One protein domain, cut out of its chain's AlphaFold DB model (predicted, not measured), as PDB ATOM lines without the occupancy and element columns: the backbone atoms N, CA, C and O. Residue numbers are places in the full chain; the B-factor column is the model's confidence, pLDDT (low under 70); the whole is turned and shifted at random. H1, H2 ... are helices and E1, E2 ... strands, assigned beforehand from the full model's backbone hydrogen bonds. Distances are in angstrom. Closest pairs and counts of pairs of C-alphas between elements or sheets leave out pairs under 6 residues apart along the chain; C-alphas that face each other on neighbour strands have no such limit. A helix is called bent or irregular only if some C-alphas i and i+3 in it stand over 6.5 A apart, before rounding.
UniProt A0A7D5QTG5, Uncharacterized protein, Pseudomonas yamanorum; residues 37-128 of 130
ATOM      1  N   THR A  37      22.693 -21.888 -19.219       97.00
ATOM      2  CA  THR A  37      23.744 -22.351 -20.139       97.00
ATOM      3  C   THR A  37      23.212 -22.504 -21.564       97.00
ATOM      4  O   THR A  37      23.853 -22.055 -22.513       97.00
ATOM      5  N   SER A  38      22.023 -23.091 -21.722       95.88
ATOM      6  CA  SER A  38      21.389 -23.279 -23.028       95.88
ATOM      7  C   SER A  38      20.811 -21.987 -23.611       95.88
ATOM      8  O   SER A  38      20.900 -21.784 -24.820       95.88
ATOM      9  N   ALA A  39      20.247 -21.104 -22.783       96.88
ATOM     10  CA  ALA A  39      19.612 -19.868 -23.242       96.88
ATOM     11  C   ALA A  39      20.614 -18.744 -23.563       96.88
ATOM     12  O   ALA A  39      20.318 -17.881 -24.391       96.88
ATOM     13  N   LEU A  40      21.798 -18.734 -22.935       97.62
ATOM     14  CA  LEU A  40      22.755 -17.623 -23.005       97.62
ATOM     15  C   LEU A  40      23.091 -17.157 -24.439       97.62
ATOM     16  O   LEU A  40      23.089 -15.942 -24.654       97.62
ATOM     17  N   PRO A  41      23.332 -18.040 -25.432       96.88
ATOM     18  CA  PRO A  41      23.575 -17.598 -26.805       96.88
ATOM     19  C   PRO A  41      22.412 -16.784 -27.392       96.88
ATOM     20  O   PRO A  41      22.630 -15.728 -27.986       96.88
ATOM     21  N   ALA A  42      21.169 -17.227 -27.181       97.94
ATOM     22  CA  ALA A  42      19.980 -16.519 -27.655       97.94
ATOM     23  C   ALA A  42      19.743 -15.216 -26.875       97.94
ATOM     24  O   ALA A  42      19.418 -14.192 -27.473       97.94
ATOM     25  N   ILE A  43      19.987 -15.218 -25.558       98.25
ATOM     26  CA  ILE A  43      19.906 -14.014 -24.714       98.25
ATOM     27  C   ILE A  43      20.837 -12.925 -25.249       98.25
ATOM     28  O   ILE A  43      20.412 -11.786 -25.431       98.25
ATOM     29  N   ARG A  44      22.094 -13.269 -25.551       97.88
ATOM     30  CA  ARG A  44      23.076 -12.327 -26.110       97.88
ATOM     31  C   ARG A  44      22.655 -11.781 -27.473       97.88
ATOM     32  O   ARG A  44      22.880 -10.610 -27.754       97.88
ATOM     33  N   LYS A  45      21.994 -12.603 -28.291       97.00
ATOM     34  CA  LYS A  45      21.466 -12.189 -29.596       97.00
ATOM     35  C   LYS A  45      20.337 -11.163 -29.476       97.00
ATOM     36  O   LYS A  45      20.329 -10.193 -30.228       97.00
ATOM     37  N   VAL A  46      19.403 -11.348 -28.538       97.75
ATOM     38  CA  VAL A  46      18.275 -10.413 -28.341       97.75
ATOM     39  C   VAL A  46      18.621  -9.214 -27.449       97.75
ATOM     40  O   VAL A  46      17.914  -8.208 -27.473       97.75
ATOM     41  N   CYS A  47      19.712  -9.306 -26.686       97.88
ATOM     42  CA  CYS A  47      20.282  -8.227 -25.887       97.88
ATOM     43  C   CYS A  47      21.695  -7.858 -26.384       97.88
ATOM     44  O   CYS A  47      22.679  -8.138 -25.690       97.88
ATOM     45  N   PRO A  48      21.830  -7.204 -27.553       96.31
ATOM     46  CA  PRO A  48      23.131  -6.913 -28.163       96.31
ATOM     47  C   PRO A  48      24.058  -6.064 -27.280       96.31
ATOM     48  O   PRO A  48      25.283  -6.141 -27.403       96.31
ATOM     49  N   GLY A  49      23.510  -5.267 -26.357       97.94
ATOM     50  CA  GLY A  49      24.342  -4.488 -25.448       97.94
ATOM     51  C   GLY A  49      25.070  -5.323 -24.390       97.94
ATOM     52  O   GLY A  49      26.018  -4.820 -23.789       97.94
ATOM     53  N   LEU A  50      24.703  -6.596 -24.189       98.38
ATOM     54  CA  LEU A  50      25.453  -7.489 -23.304       98.38
ATOM     55  C   LEU A  50      26.884  -7.690 -23.799       98.38
ATOM     56  O   LEU A  50      27.825  -7.480 -23.042       98.38
ATOM     57  N   ASP A  51      27.059  -8.022 -25.075       97.81
ATOM     58  CA  ASP A  51      28.396  -8.184 -25.649       97.81
ATOM     59  C   ASP A  51      29.092  -6.829 -25.805       97.81
ATOM     60  O   ASP A  51      30.239  -6.656 -25.390       97.81
ATOM     61  N   LYS A  52      28.368  -5.813 -26.293       97.38
ATOM     62  CA  LYS A  52      28.917  -4.463 -26.500       97.38
ATOM     63  C   LYS A  52      29.564  -3.875 -25.242       97.38
ATOM     64  O   LYS A  52      30.573  -3.173 -25.333       97.38
ATOM     65  N   TYR A  53      28.981  -4.139 -24.075       97.38
ATOM     66  CA  TYR A  53      29.425  -3.585 -22.798       97.38
ATOM     67  C   TYR A  53      30.014  -4.638 -21.848       97.38
ATOM     68  O   TYR A  53      30.258  -4.321 -20.685       97.38
ATOM     69  N   ALA A  54      30.310  -5.852 -22.333       97.38
ATOM     70  CA  ALA A  54      30.702  -7.000 -21.511       97.38
ATOM     71  C   ALA A  54      31.858  -6.713 -20.538       97.38
ATOM     72  O   ALA A  54      31.813  -7.111 -19.378       97.38
ATOM     73  N   SER A  55      32.879  -5.973 -20.985       96.06
ATOM     74  CA  SER A  55      34.055  -5.622 -20.174       96.06
ATOM     75  C   SER A  55      33.776  -4.629 -19.038       96.06
ATOM     76  O   SER A  55      34.667  -4.340 -18.244       96.06
ATOM     77  N   GLN A  56      32.563  -4.082 -18.975       97.00
ATOM     78  CA  GLN A  56      32.145  -3.063 -18.009       97.00
ATOM     79  C   GLN A  56      31.195  -3.619 -16.945       97.00
ATOM     80  O   GLN A  56      30.712  -2.861 -16.096       97.00
ATOM     81  N   PHE A  57      30.928  -4.925 -17.005       97.81
ATOM     82  CA  PHE A  57      30.123  -5.630 -16.027       97.81
ATOM     83  C   PHE A  57      30.994  -6.374 -15.018       97.81
ATOM     84  O   PHE A  57      32.057  -6.900 -15.348       97.81
ATOM     85  N   SER A  58      30.517  -6.448 -13.783       97.88
ATOM     86  CA  SER A  58      31.147  -7.182 -12.686       97.88
ATOM     87  C   SER A  58      30.121  -8.029 -11.938       97.88
ATOM     88  O   SER A  58      28.916  -7.908 -12.161       97.88
ATOM     89  N   ASN A  59      30.598  -8.902 -11.045       97.69
ATOM     90  CA  ASN A  59      29.750  -9.716 -10.167       97.69
ATOM     91  C   ASN A  59      28.674 -10.526 -10.916       97.69
ATOM     92  O   ASN A  59      27.561 -10.707 -10.411       97.69
ATOM     93  N   ILE A  60      29.029 -11.006 -12.117       98.38
ATOM     94  CA  ILE A  60      28.162 -11.805 -12.984       98.38
ATOM     95  C   ILE A  60      27.923 -13.165 -12.329       98.38
ATOM     96  O   ILE A  60      28.870 -13.910 -12.078       98.38
ATOM     97  N   ARG A  61      26.660 -13.493 -12.062       98.06
ATOM     98  CA  ARG A  61      26.265 -14.743 -11.406       98.06
ATOM     99  C   ARG A  61      24.843 -15.144 -11.767       98.06
ATOM    100  O   ARG A  61      24.081 -14.342 -12.303       98.06
ATOM    101  N   VAL A  62      24.493 -16.381 -11.437       98.12
ATOM    102  CA  VAL A  62      23.124 -16.894 -11.537       98.12
ATOM    103  C   VAL A  62      22.572 -17.096 -10.137       98.12
ATOM    104  O   VAL A  62      23.227 -17.712  -9.300       98.12
ATOM    105  N   GLU A  63      21.367 -16.592  -9.892       96.38
ATOM    106  CA  GLU A  63      20.615 -16.861  -8.668       96.38
ATOM    107  C   GLU A  63      19.263 -17.488  -9.010       96.38
ATOM    108  O   GLU A  63      18.606 -17.100  -9.979       96.38
ATOM    109  N   GLN A  64      18.840 -18.452  -8.195       90.12
ATOM    110  CA  GLN A  64      17.495 -19.014  -8.231       90.12
ATOM    111  C   GLN A  64      16.701 -18.430  -7.065       90.12
ATOM    112  O   GLN A  64      16.997 -18.707  -5.904       90.12
ATOM    113  N   GLN A  65      15.708 -17.601  -7.377       75.12
ATOM    114  CA  GLN A  65      14.733 -17.121  -6.397       75.12
ATOM    115  C   GLN A  65      13.325 -17.517  -6.859       75.12
ATOM    116  O   GLN A  65      13.012 -18.701  -6.921       75.12
ATOM    117  N   PHE A  66      12.483 -16.549  -7.234       77.81
ATOM    118  CA  PHE A  66      11.187 -16.818  -7.869       77.81
ATOM    119  C   PHE A  66      11.335 -17.302  -9.318       77.81
ATOM    120  O   PHE A  66      10.539 -18.112  -9.791       77.81
ATOM    121  N   ARG A  67      12.362 -16.809 -10.016       84.75
ATOM    122  CA  ARG A  67      12.817 -17.254 -11.336       84.75
ATOM    123  C   ARG A  67      14.338 -17.342 -11.327       84.75
ATOM    124  O   ARG A  67      14.988 -16.724 -10.478       84.75
ATOM    125  N   THR A  68      14.899 -18.098 -12.264       95.44
ATOM    126  CA  THR A  68      16.342 -18.096 -12.509       95.44
ATOM    127  C   THR A  68      16.732 -16.749 -13.107       95.44
ATOM    128  O   THR A  68      16.165 -16.340 -14.119       95.44
ATOM    129  N   ALA A  69      17.681 -16.045 -12.495       97.56
ATOM    130  CA  ALA A  69      18.117 -14.729 -12.944       97.56
ATOM    131  C   ALA A  69      19.629 -14.684 -13.166       97.56
ATOM    132  O   ALA A  69      20.407 -15.099 -12.306       97.56
ATOM    133  N   ILE A  70      20.041 -14.120 -14.301       98.38
ATOM    134  CA  ILE A  70      21.418 -13.677 -14.521       98.38
ATOM    135  C   ILE A  70      21.537 -12.279 -13.920       98.38
ATOM    136  O   ILE A  70      20.838 -11.352 -14.338       98.38
ATOM    137  N   ILE A  71      22.425 -12.132 -12.944       98.44
ATOM    138  CA  ILE A  71      22.660 -10.883 -12.223       98.44
ATOM    139  C   ILE A  71      24.050 -10.380 -12.565       98.44
ATOM    140  O   ILE A  71      25.008 -11.146 -12.526       98.44
ATOM    141  N   PHE A  72      24.166  -9.093 -12.872       98.62
ATOM    142  CA  PHE A  72      25.447  -8.427 -13.081       98.62
ATOM    143  C   PHE A  72      25.371  -6.966 -12.651       98.62
ATOM    144  O   PHE A  72      24.304  -6.352 -12.628       98.62
ATOM    145  N   GLU A  73      26.512  -6.398 -12.301       98.62
ATOM    146  CA  GLU A  73      26.638  -5.000 -11.908       98.62
ATOM    147  C   GLU A  73      27.283  -4.196 -13.023       98.62
ATOM    148  O   GLU A  73      28.244  -4.640 -13.644       98.62
ATOM    149  N   VAL A  74      26.761  -3.000 -13.263       98.38
ATOM    150  CA  VAL A  74      27.346  -2.031 -14.184       98.38
ATOM    151  C   VAL A  74      28.266  -1.106 -13.396       98.38
ATOM    152  O   VAL A  74      27.815  -0.440 -12.461       98.38
ATOM    153  N   SER A  75      29.537  -1.018 -13.797       95.69
ATOM    154  CA  SER A  75      30.492  -0.102 -13.163       95.69
ATOM    155  C   SER A  75      29.956   1.336 -13.111       95.69
ATOM    156  O   SER A  75      29.399   1.845 -14.084       95.69
ATOM    157  N   SER A  76      30.164   2.038 -11.995       94.12
ATOM    158  CA  SER A  76      29.849   3.471 -11.891       94.12
ATOM    159  C   SER A  76      30.676   4.328 -12.856       94.12
ATOM    160  O   SER A  76      30.219   5.387 -13.273       94.12
ATOM    161  N   SER A  77      31.855   3.849 -13.263       94.00
ATOM    162  CA  SER A  77      32.728   4.475 -14.262       94.00
ATOM    163  C   SER A  77      32.546   3.907 -15.677       94.00
ATOM    164  O   SER A  77      33.427   4.056 -16.526       94.00
ATOM    165  N   SER A  78      31.423   3.228 -15.946       94.69
ATOM    166  CA  SER A  78      31.138   2.678 -17.273       94.69
ATOM    167  C   SER A  78      31.072   3.778 -18.343       94.69
ATOM    168  O   SER A  78      30.562   4.870 -18.109       94.69
ATOM    169  N   LYS A  79      31.531   3.453 -19.549       95.56
ATOM    170  CA  LYS A  79      31.350   4.205 -20.797       95.56
ATOM    171  C   LYS A  79      30.003   3.905 -21.476       95.56
ATOM    172  O   LYS A  79      29.829   4.229 -22.649       95.56
ATOM    173  N   ILE A  80      29.078   3.234 -20.787       97.19
ATOM    174  CA  ILE A  80      27.701   3.052 -21.264       97.19
ATOM    175  C   ILE A  80      27.052   4.441 -21.375       97.19
ATOM    176  O   ILE A  80      27.279   5.266 -20.487       97.19
ATOM    177  N   PRO A  81      26.258   4.728 -22.427       98.25
ATOM    178  CA  PRO A  81      25.637   6.036 -22.600       98.25
ATOM    179  C   PRO A  81      24.927   6.529 -21.334       98.25
ATOM    180  O   PRO A  81      24.073   5.839 -20.778       98.25
ATOM    181  N   GLU A  82      25.240   7.755 -20.906       97.31
ATOM    182  CA  GLU A  82      24.671   8.362 -19.693       97.31
ATOM    183  C   GLU A  82      23.136   8.401 -19.737       97.31
ATOM    184  O   GLU A  82      22.468   8.194 -18.724       97.31
ATOM    185  N   ALA A  83      22.562   8.559 -20.933       97.75
ATOM    186  CA  ALA A  83      21.120   8.527 -21.161       97.75
ATOM    187  C   ALA A  83      20.452   7.205 -20.731       97.75
ATOM    188  O   ALA A  83      19.262   7.205 -20.416       97.75
ATOM    189  N   TYR A  84      21.195   6.091 -20.671       98.00
ATOM    190  CA  TYR A  84      20.681   4.809 -20.166       98.00
ATOM    191  C   TYR A  84      20.582   4.816 -18.637       98.00
ATOM    192  O   TYR A  84      19.854   4.006 -18.067       98.00
ATOM    193  N   LYS A  85      21.308   5.728 -17.971       96.94
ATOM    194  CA  LYS A  85      21.405   5.857 -16.512       96.94
ATOM    195  C   LYS A  85      21.762   4.526 -15.849       96.94
ATOM    196  O   LYS A  85      21.134   4.147 -14.873       96.94
ATOM    197  N   ALA A  86      22.711   3.785 -16.426       97.75
ATOM    198  CA  ALA A  86      23.043   2.419 -16.013       97.75
ATOM    199  C   ALA A  86      24.203   2.316 -15.014       97.75
ATOM    200  O   ALA A  86      24.273   1.329 -14.288       97.75
ATOM    201  N   GLY A  87      25.096   3.306 -14.957       97.56
ATOM    202  CA  GLY A  87      26.270   3.265 -14.083       97.56
ATOM    203  C   GLY A  87      25.907   3.081 -12.607       97.56
ATOM    204  O   GLY A  87      25.044   3.780 -12.080       97.56
ATOM    205  N   GLY A  88      26.567   2.134 -11.933       96.69
ATOM    206  CA  GLY A  88      26.354   1.842 -10.511       96.69
ATOM    207  C   GLY A  88      25.089   1.034 -10.210       96.69
ATOM    208  O   GLY A  88      24.676   0.938  -9.055       96.69
ATOM    209  N   HIS A  89      24.436   0.468 -11.224       98.06
ATOM    210  CA  HIS A  89      23.249  -0.353 -11.038       98.06
ATOM    211  C   HIS A  89      23.532  -1.845 -11.162       98.06
ATOM    212  O   HIS A  89      24.242  -2.293 -12.055       98.06
ATOM    213  N   THR A  90      22.851  -2.626 -10.326       98.38
ATOM    214  CA  THR A  90      22.656  -4.061 -10.541       98.38
ATOM    215  C   THR A  90      21.527  -4.289 -11.543       98.38
ATOM    216  O   THR A  90      20.466  -3.652 -11.448       98.38
ATOM    217  N   CYS A  91      21.773  -5.191 -12.487       98.38
ATOM    218  CA  CYS A  91      20.848  -5.636 -13.511       98.38
ATOM    219  C   CYS A  91      20.487  -7.105 -13.344       98.38
ATOM    220  O   CYS A  91      21.308  -7.913 -12.920       98.38
ATOM    221  N   PHE A  92      19.239  -7.408 -13.693       98.06
ATOM    222  CA  PHE A  92      18.614  -8.716 -13.565       98.06
ATOM    223  C   PHE A  92      17.997  -9.067 -14.915       98.06
ATOM    224  O   PHE A  92      17.190  -8.296 -15.442       98.06
ATOM    225  N   ILE A  93      18.402 -10.205 -15.469       98.19
ATOM    226  CA  ILE A  93      17.756 -10.836 -16.618       98.19
ATOM    227  C   ILE A  93      17.147 -12.128 -16.102       98.19
ATOM    228  O   ILE A  93      17.860 -13.102 -15.868       98.19
ATOM    229  N   GLU A  94      15.840 -12.112 -15.878       97.75
ATOM    230  CA  GLU A  94      15.111 -13.308 -15.471       97.75
ATOM    231  C   GLU A  94      14.853 -14.174 -16.692       97.75
ATOM    232  O   GLU A  94      14.401 -13.669 -17.716       97.75
ATOM    233  N   VAL A  95      15.101 -15.469 -16.573       97.12
ATOM    234  CA  VAL A  95      14.807 -16.470 -17.592       97.12
ATOM    235  C   VAL A  95      13.579 -17.255 -17.130       97.12
ATOM    236  O   VAL A  95      13.477 -17.615 -15.953       97.12
ATOM    237  N   ASP A  96      12.610 -17.481 -18.021       94.75
ATOM    238  CA  ASP A  96      11.499 -18.381 -17.697       94.75
ATOM    239  C   ASP A  96      11.970 -19.830 -17.505       94.75
ATOM    240  O   ASP A  96      13.085 -20.210 -17.858       94.75
ATOM    241  N   THR A  97      11.094 -20.656 -16.931       91.69
ATOM    242  CA  THR A  97      11.384 -22.062 -16.615       91.69
ATOM    243  C   THR A  97      11.834 -22.870 -17.835       91.69
ATOM    244  O   THR A  97      12.655 -23.772 -17.698       91.69
ATOM    245  N   ASP A  98      11.330 -22.526 -19.020       91.06
ATOM    246  CA  ASP A  98      11.625 -23.227 -20.271       91.06
ATOM    247  C   ASP A  98      12.861 -22.682 -21.008       91.06
ATOM    248  O   ASP A  98      13.253 -23.253 -22.027       91.06
ATOM    249  N   GLY A  99      13.450 -21.564 -20.568       93.00
ATOM    250  CA  GLY A  99      14.544 -20.911 -21.294       93.00
ATOM    251  C   GLY A  99      14.131 -20.295 -22.634       93.00
ATOM    252  O   GLY A  99      14.966 -20.151 -23.524       93.00
ATOM    253  N   LYS A 100      12.849 -19.957 -22.813       95.88
ATOM    254  CA  LYS A 100      12.271 -19.428 -24.061       95.88
ATOM    255  C   LYS A 100      12.018 -17.932 -24.020       95.88
ATOM    256  O   LYS A 100      11.876 -17.320 -25.076       95.88
ATOM    257  N   ASN A 101      11.923 -17.341 -22.835       97.38
ATOM    258  CA  ASN A 101      11.708 -15.911 -22.675       97.38
ATOM    259  C   ASN A 101      12.629 -15.344 -21.604       97.38
ATOM    260  O   ASN A 101      12.924 -16.008 -20.609       97.38
ATOM    261  N   ILE A 102      12.994 -14.075 -21.778       97.88
ATOM    262  CA  ILE A 102      13.591 -13.276 -20.711       97.88
ATOM    263  C   ILE A 102      12.711 -12.110 -20.306       97.88
ATOM    264  O   ILE A 102      11.947 -11.576 -21.117       97.88
ATOM    265  N   PHE A 103      12.882 -11.690 -19.055       97.69
ATOM    266  CA  PHE A 103      12.219 -10.535 -18.478       97.69
ATOM    267  C   PHE A 103      13.226  -9.578 -17.846       97.69
ATOM    268  O   PHE A 103      14.160  -9.995 -17.158       97.69
ATOM    269  N   ILE A 104      13.028  -8.282 -18.085       98.31
ATOM    270  CA  ILE A 104      13.862  -7.211 -17.535       98.31
ATOM    271  C   ILE A 104      12.953  -6.087 -17.034       98.31
ATOM    272  O   ILE A 104      12.299  -5.399 -17.817       98.31
ATOM    273  N   GLU A 105      12.935  -5.874 -15.720       96.12
ATOM    274  CA  GLU A 105      12.106  -4.843 -15.078       96.12
ATOM    275  C   GLU A 105      12.732  -3.447 -15.178       96.12
ATOM    276  O   GLU A 105      12.129  -2.462 -15.619       96.12
ATOM    277  N   LYS A 106      13.994  -3.345 -14.757       97.19
ATOM    278  CA  LYS A 106      14.644  -2.058 -14.521       97.19
ATOM    279  C   LYS A 106      14.968  -1.350 -15.834       97.19
ATOM    280  O   LYS A 106      15.700  -1.876 -16.670       97.19
ATOM    281  N   LYS A 107      14.499  -0.104 -15.976       97.94
ATOM    282  CA  LYS A 107      14.665   0.716 -17.193       97.94
ATOM    283  C   LYS A 107      16.104   0.812 -17.690       97.94
ATOM    284  O   LYS A 107      16.345   0.562 -18.864       97.94
ATOM    285  N   ALA A 108      17.050   1.076 -16.793       98.00
ATOM    286  CA  ALA A 108      18.461   1.137 -17.152       98.00
ATOM    287  C   ALA A 108      18.978  -0.177 -17.767       98.00
ATOM    288  O   ALA A 108      19.715  -0.161 -18.746       98.00
ATOM    289  N   CYS A 109      18.533  -1.321 -17.247       98.44
ATOM    290  CA  CYS A 109      18.938  -2.640 -17.729       98.44
ATOM    291  C   CYS A 109      18.274  -3.000 -19.058       98.44
ATOM    292  O   CYS A 109      18.911  -3.629 -19.897       98.44
ATOM    293  N   LYS A 110      17.032  -2.545 -19.292       98.69
ATOM    294  CA  LYS A 110      16.386  -2.630 -20.612       98.69
ATOM    295  C   LYS A 110      17.196  -1.862 -21.655       98.69
ATOM    296  O   LYS A 110      17.475  -2.402 -22.721       98.69
ATOM    297  N   SER A 111      17.619  -0.640 -21.321       98.56
ATOM    298  CA  SER A 111      18.424   0.201 -22.215       98.56
ATOM    299  C   SER A 111      19.796  -0.397 -22.497       98.56
ATOM    300  O   SER A 111      20.243  -0.364 -23.638       98.56
ATOM    301  N   VAL A 112      20.436  -0.999 -21.488       98.50
ATOM    302  CA  VAL A 112      21.674  -1.765 -21.675       98.50
ATOM    303  C   VAL A 112      21.437  -2.971 -22.576       98.50
ATOM    304  O   VAL A 112      22.135  -3.089 -23.567       98.50
ATOM    305  N   CYS A 113      20.453  -3.830 -22.288       98.50
ATOM    306  CA  CYS A 113      20.152  -5.017 -23.099       98.50
ATOM    307  C   CYS A 113      19.932  -4.648 -24.574       98.50
ATOM    308  O   CYS A 113      20.616  -5.173 -25.448       98.50
ATOM    309  N   GLN A 114      19.024  -3.710 -24.844       98.06
ATOM    310  CA  GLN A 114      18.618  -3.348 -26.205       98.06
ATOM    311  C   GLN A 114      19.565  -2.354 -26.891       98.06
ATOM    312  O   GLN A 114      19.358  -2.039 -28.058       98.06
ATOM    313  N   ASP A 115      20.570  -1.841 -26.175       97.94
ATOM    314  CA  ASP A 115      21.450  -0.761 -26.629       97.94
ATOM    315  C   ASP A 115      20.683   0.454 -27.187       97.94
ATOM    316  O   ASP A 115      20.980   0.971 -28.264       97.94
ATOM    317  N   GLN A 116      19.682   0.927 -26.439       97.31
ATOM    318  CA  GLN A 116      18.870   2.081 -26.835       97.31
ATOM    319  C   GLN A 116      18.316   2.871 -25.644       97.31
ATOM    320  O   GLN A 116      18.015   2.334 -24.576       97.31
ATOM    321  N   VAL A 117      18.127   4.178 -25.842       96.69
ATOM    322  CA  VAL A 117      17.578   5.080 -24.813       96.69
ATOM    323  C   VAL A 117      16.090   4.810 -24.578       96.69
ATOM    324  O   VAL A 117      15.630   4.756 -23.436       96.69
ATOM    325  N   THR A 118      15.331   4.629 -25.658       95.81
ATOM    326  CA  THR A 118      13.882   4.434 -25.600       95.81
ATOM    327  C   THR A 118      13.569   2.961 -25.404       95.81
ATOM    328  O   THR A 118      13.857   2.140 -26.266       95.81
ATOM    329  N   THR A 119      12.960   2.627 -24.273       94.75
ATOM    330  CA  THR A 119      12.525   1.267 -23.939       94.75
ATOM    331  C   THR A 119      11.057   1.296 -23.524       94.75
ATOM    332  O   THR A 119      10.599   2.337 -23.043       94.75
ATOM    333  N   PRO A 120      10.304   0.199 -23.718       92.56
ATOM    334  CA  PRO A 120       8.910   0.141 -23.292       92.56
ATOM    335  C   PRO A 120       8.787   0.351 -21.780       92.56
ATOM    336  O   PRO A 120       9.683  -0.017 -21.011       92.56
ATOM    337  N   ASP A 121       7.668   0.930 -21.352       92.75
ATOM    338  CA  ASP A 121       7.315   1.010 -19.935       92.75
ATOM    339  C   ASP A 121       6.967  -0.379 -19.374       92.75
ATOM    340  O   ASP A 121       6.673  -1.314 -20.117       92.75
ATOM    341  N   GLY A 122       7.035  -0.527 -18.048       94.81
ATOM    342  CA  GLY A 122       6.805  -1.812 -17.377       94.81
ATOM    343  C   GLY A 122       7.883  -2.866 -17.661       94.81
ATOM    344  O   GLY A 122       9.014  -2.534 -18.029       94.81
ATOM    345  N   GLN A 123       7.542  -4.138 -17.463       96.50
ATOM    346  CA  GLN A 123       8.440  -5.267 -17.701       96.50
ATOM    347  C   GLN A 123       8.698  -5.447 -19.204       96.50
ATOM    348  O   GLN A 123       7.764  -5.595 -19.992       96.50
ATOM    349  N   LEU A 124       9.968  -5.490 -19.613       97.50
ATOM    350  CA  LEU A 124      10.326  -5.929 -20.960       97.50
ATOM    351  C   LEU A 124      10.322  -7.455 -21.001       97.50
ATOM    352  O   LEU A 124      11.048  -8.073 -20.229       97.50
ATOM    353  N   LYS A 125       9.565  -8.039 -21.933       97.38
ATOM    354  CA  LYS A 125       9.600  -9.467 -22.263       97.38
ATOM    355  C   LYS A 125      10.185  -9.654 -23.661       97.38
ATOM    356  O   LYS A 125       9.680  -9.053 -24.606       97.38
ATOM    357  N   LEU A 126      11.204 -10.502 -23.802       97.31
ATOM    358  CA  LEU A 126      11.785 -10.871 -25.098       97.31
ATOM    359  C   LEU A 126      11.706 -12.386 -25.308       97.31
ATOM    360  O   LEU A 126      12.000 -13.150 -24.390       97.31
ATOM    361  N   SER A 127      11.322 -12.794 -26.519       97.06
ATOM    362  CA  SER A 127      11.348 -14.191 -26.968       97.06
ATOM    363  C   SER A 127      12.765 -14.576 -27.386       97.06
ATOM    364  O   SER A 127      13.416 -13.812 -28.095       97.06
ATOM    365  N   LEU A 128      13.224 -15.752 -26.964       95.56
ATOM    366  CA  LEU A 128      14.514 -16.343 -27.339       95.56
ATOM    367  C   LEU A 128      14.398 -17.359 -28.482       95.56
ATOM    368  O   LEU A 128      15.411 -17.840 -28.982       95.56
TER     369      LEU A 128
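AT A GLANCE: This is residues 37 to 128 of the 130 residues of an uncharacterized protein of Pseudomonas yamanorum (UniProt A0A7D5QTG5). A strongly twisted antiparallel sheet of five strands forms a wall, with H1 and H3 on one face in two layers. H1 crosses near E4, H3 packs on E3, and short H2 packs on H3. The printed part has 92 residues, in the order H1, H2, E1, E2, E3, E4, H3, E5; the sheet order is E1, E2, E3, E4, E5, and the class is mixed. It is compact and rounded, with a radius of gyration of the C-alphas of 12.1 A and spans of 34 by 26 by 22 A.

IN THESE COORDINATES: The strands are E1, residues 57 to 64, 20.0 A; E2, 68 to 74, 19.5 A; E3, 90 to 95, 16.3 A; E4, 101 to 104, 10.3 A; and E5, 124 to 127, 10.3 A. The helices are H1, 37 to 46, 15.5 A; H2, 49 to 52, 4.7 A; and H3, 107 to 114, 10.6 A. H1 is irregular: C-alphas 38 and 41 are 7.2 A apart. C-alpha 37 is at (23.744, -22.351, -20.139) and C-alpha 127 at (11.348, -14.191, -26.968).

HOW THE PARTS SIT: E1 to E4 form a meander, each strand the antiparallel neighbour of the one before. Pairs within hydrogen-bond range include N 61 and O 71, 2.9 A, for E1 and E2; N 93 and O 70, 2.9 A, for E2 and E3; N 103 and O 94, 2.8 A, for E3 and E4; and N 102 and O 126, 2.9 A, for E4 and E5. H1 is on the sheet at a height of 8.7 A, only just over E4 with 3 C-alphas. H3 is at the sheet's level, height 3.0 A; its closest C-alphas to E3 are Cys 109 and Cys 91, 5.5 A. H2 and H3 touch, the closest C-alphas being Gly 49 and Cys 113, 4.8 A. Every O i to N i+4 pair is within hydrogen-bond range in H3, 4 of 6 in H1; H2 is too short for one.

THE WHOLE: The C-alphas farthest apart are Ser 77 and Asp 98, 35.3 A. The printed part has no cut, the link from E2 to E3 is long, and no printed residue is under 70 in pLDDT.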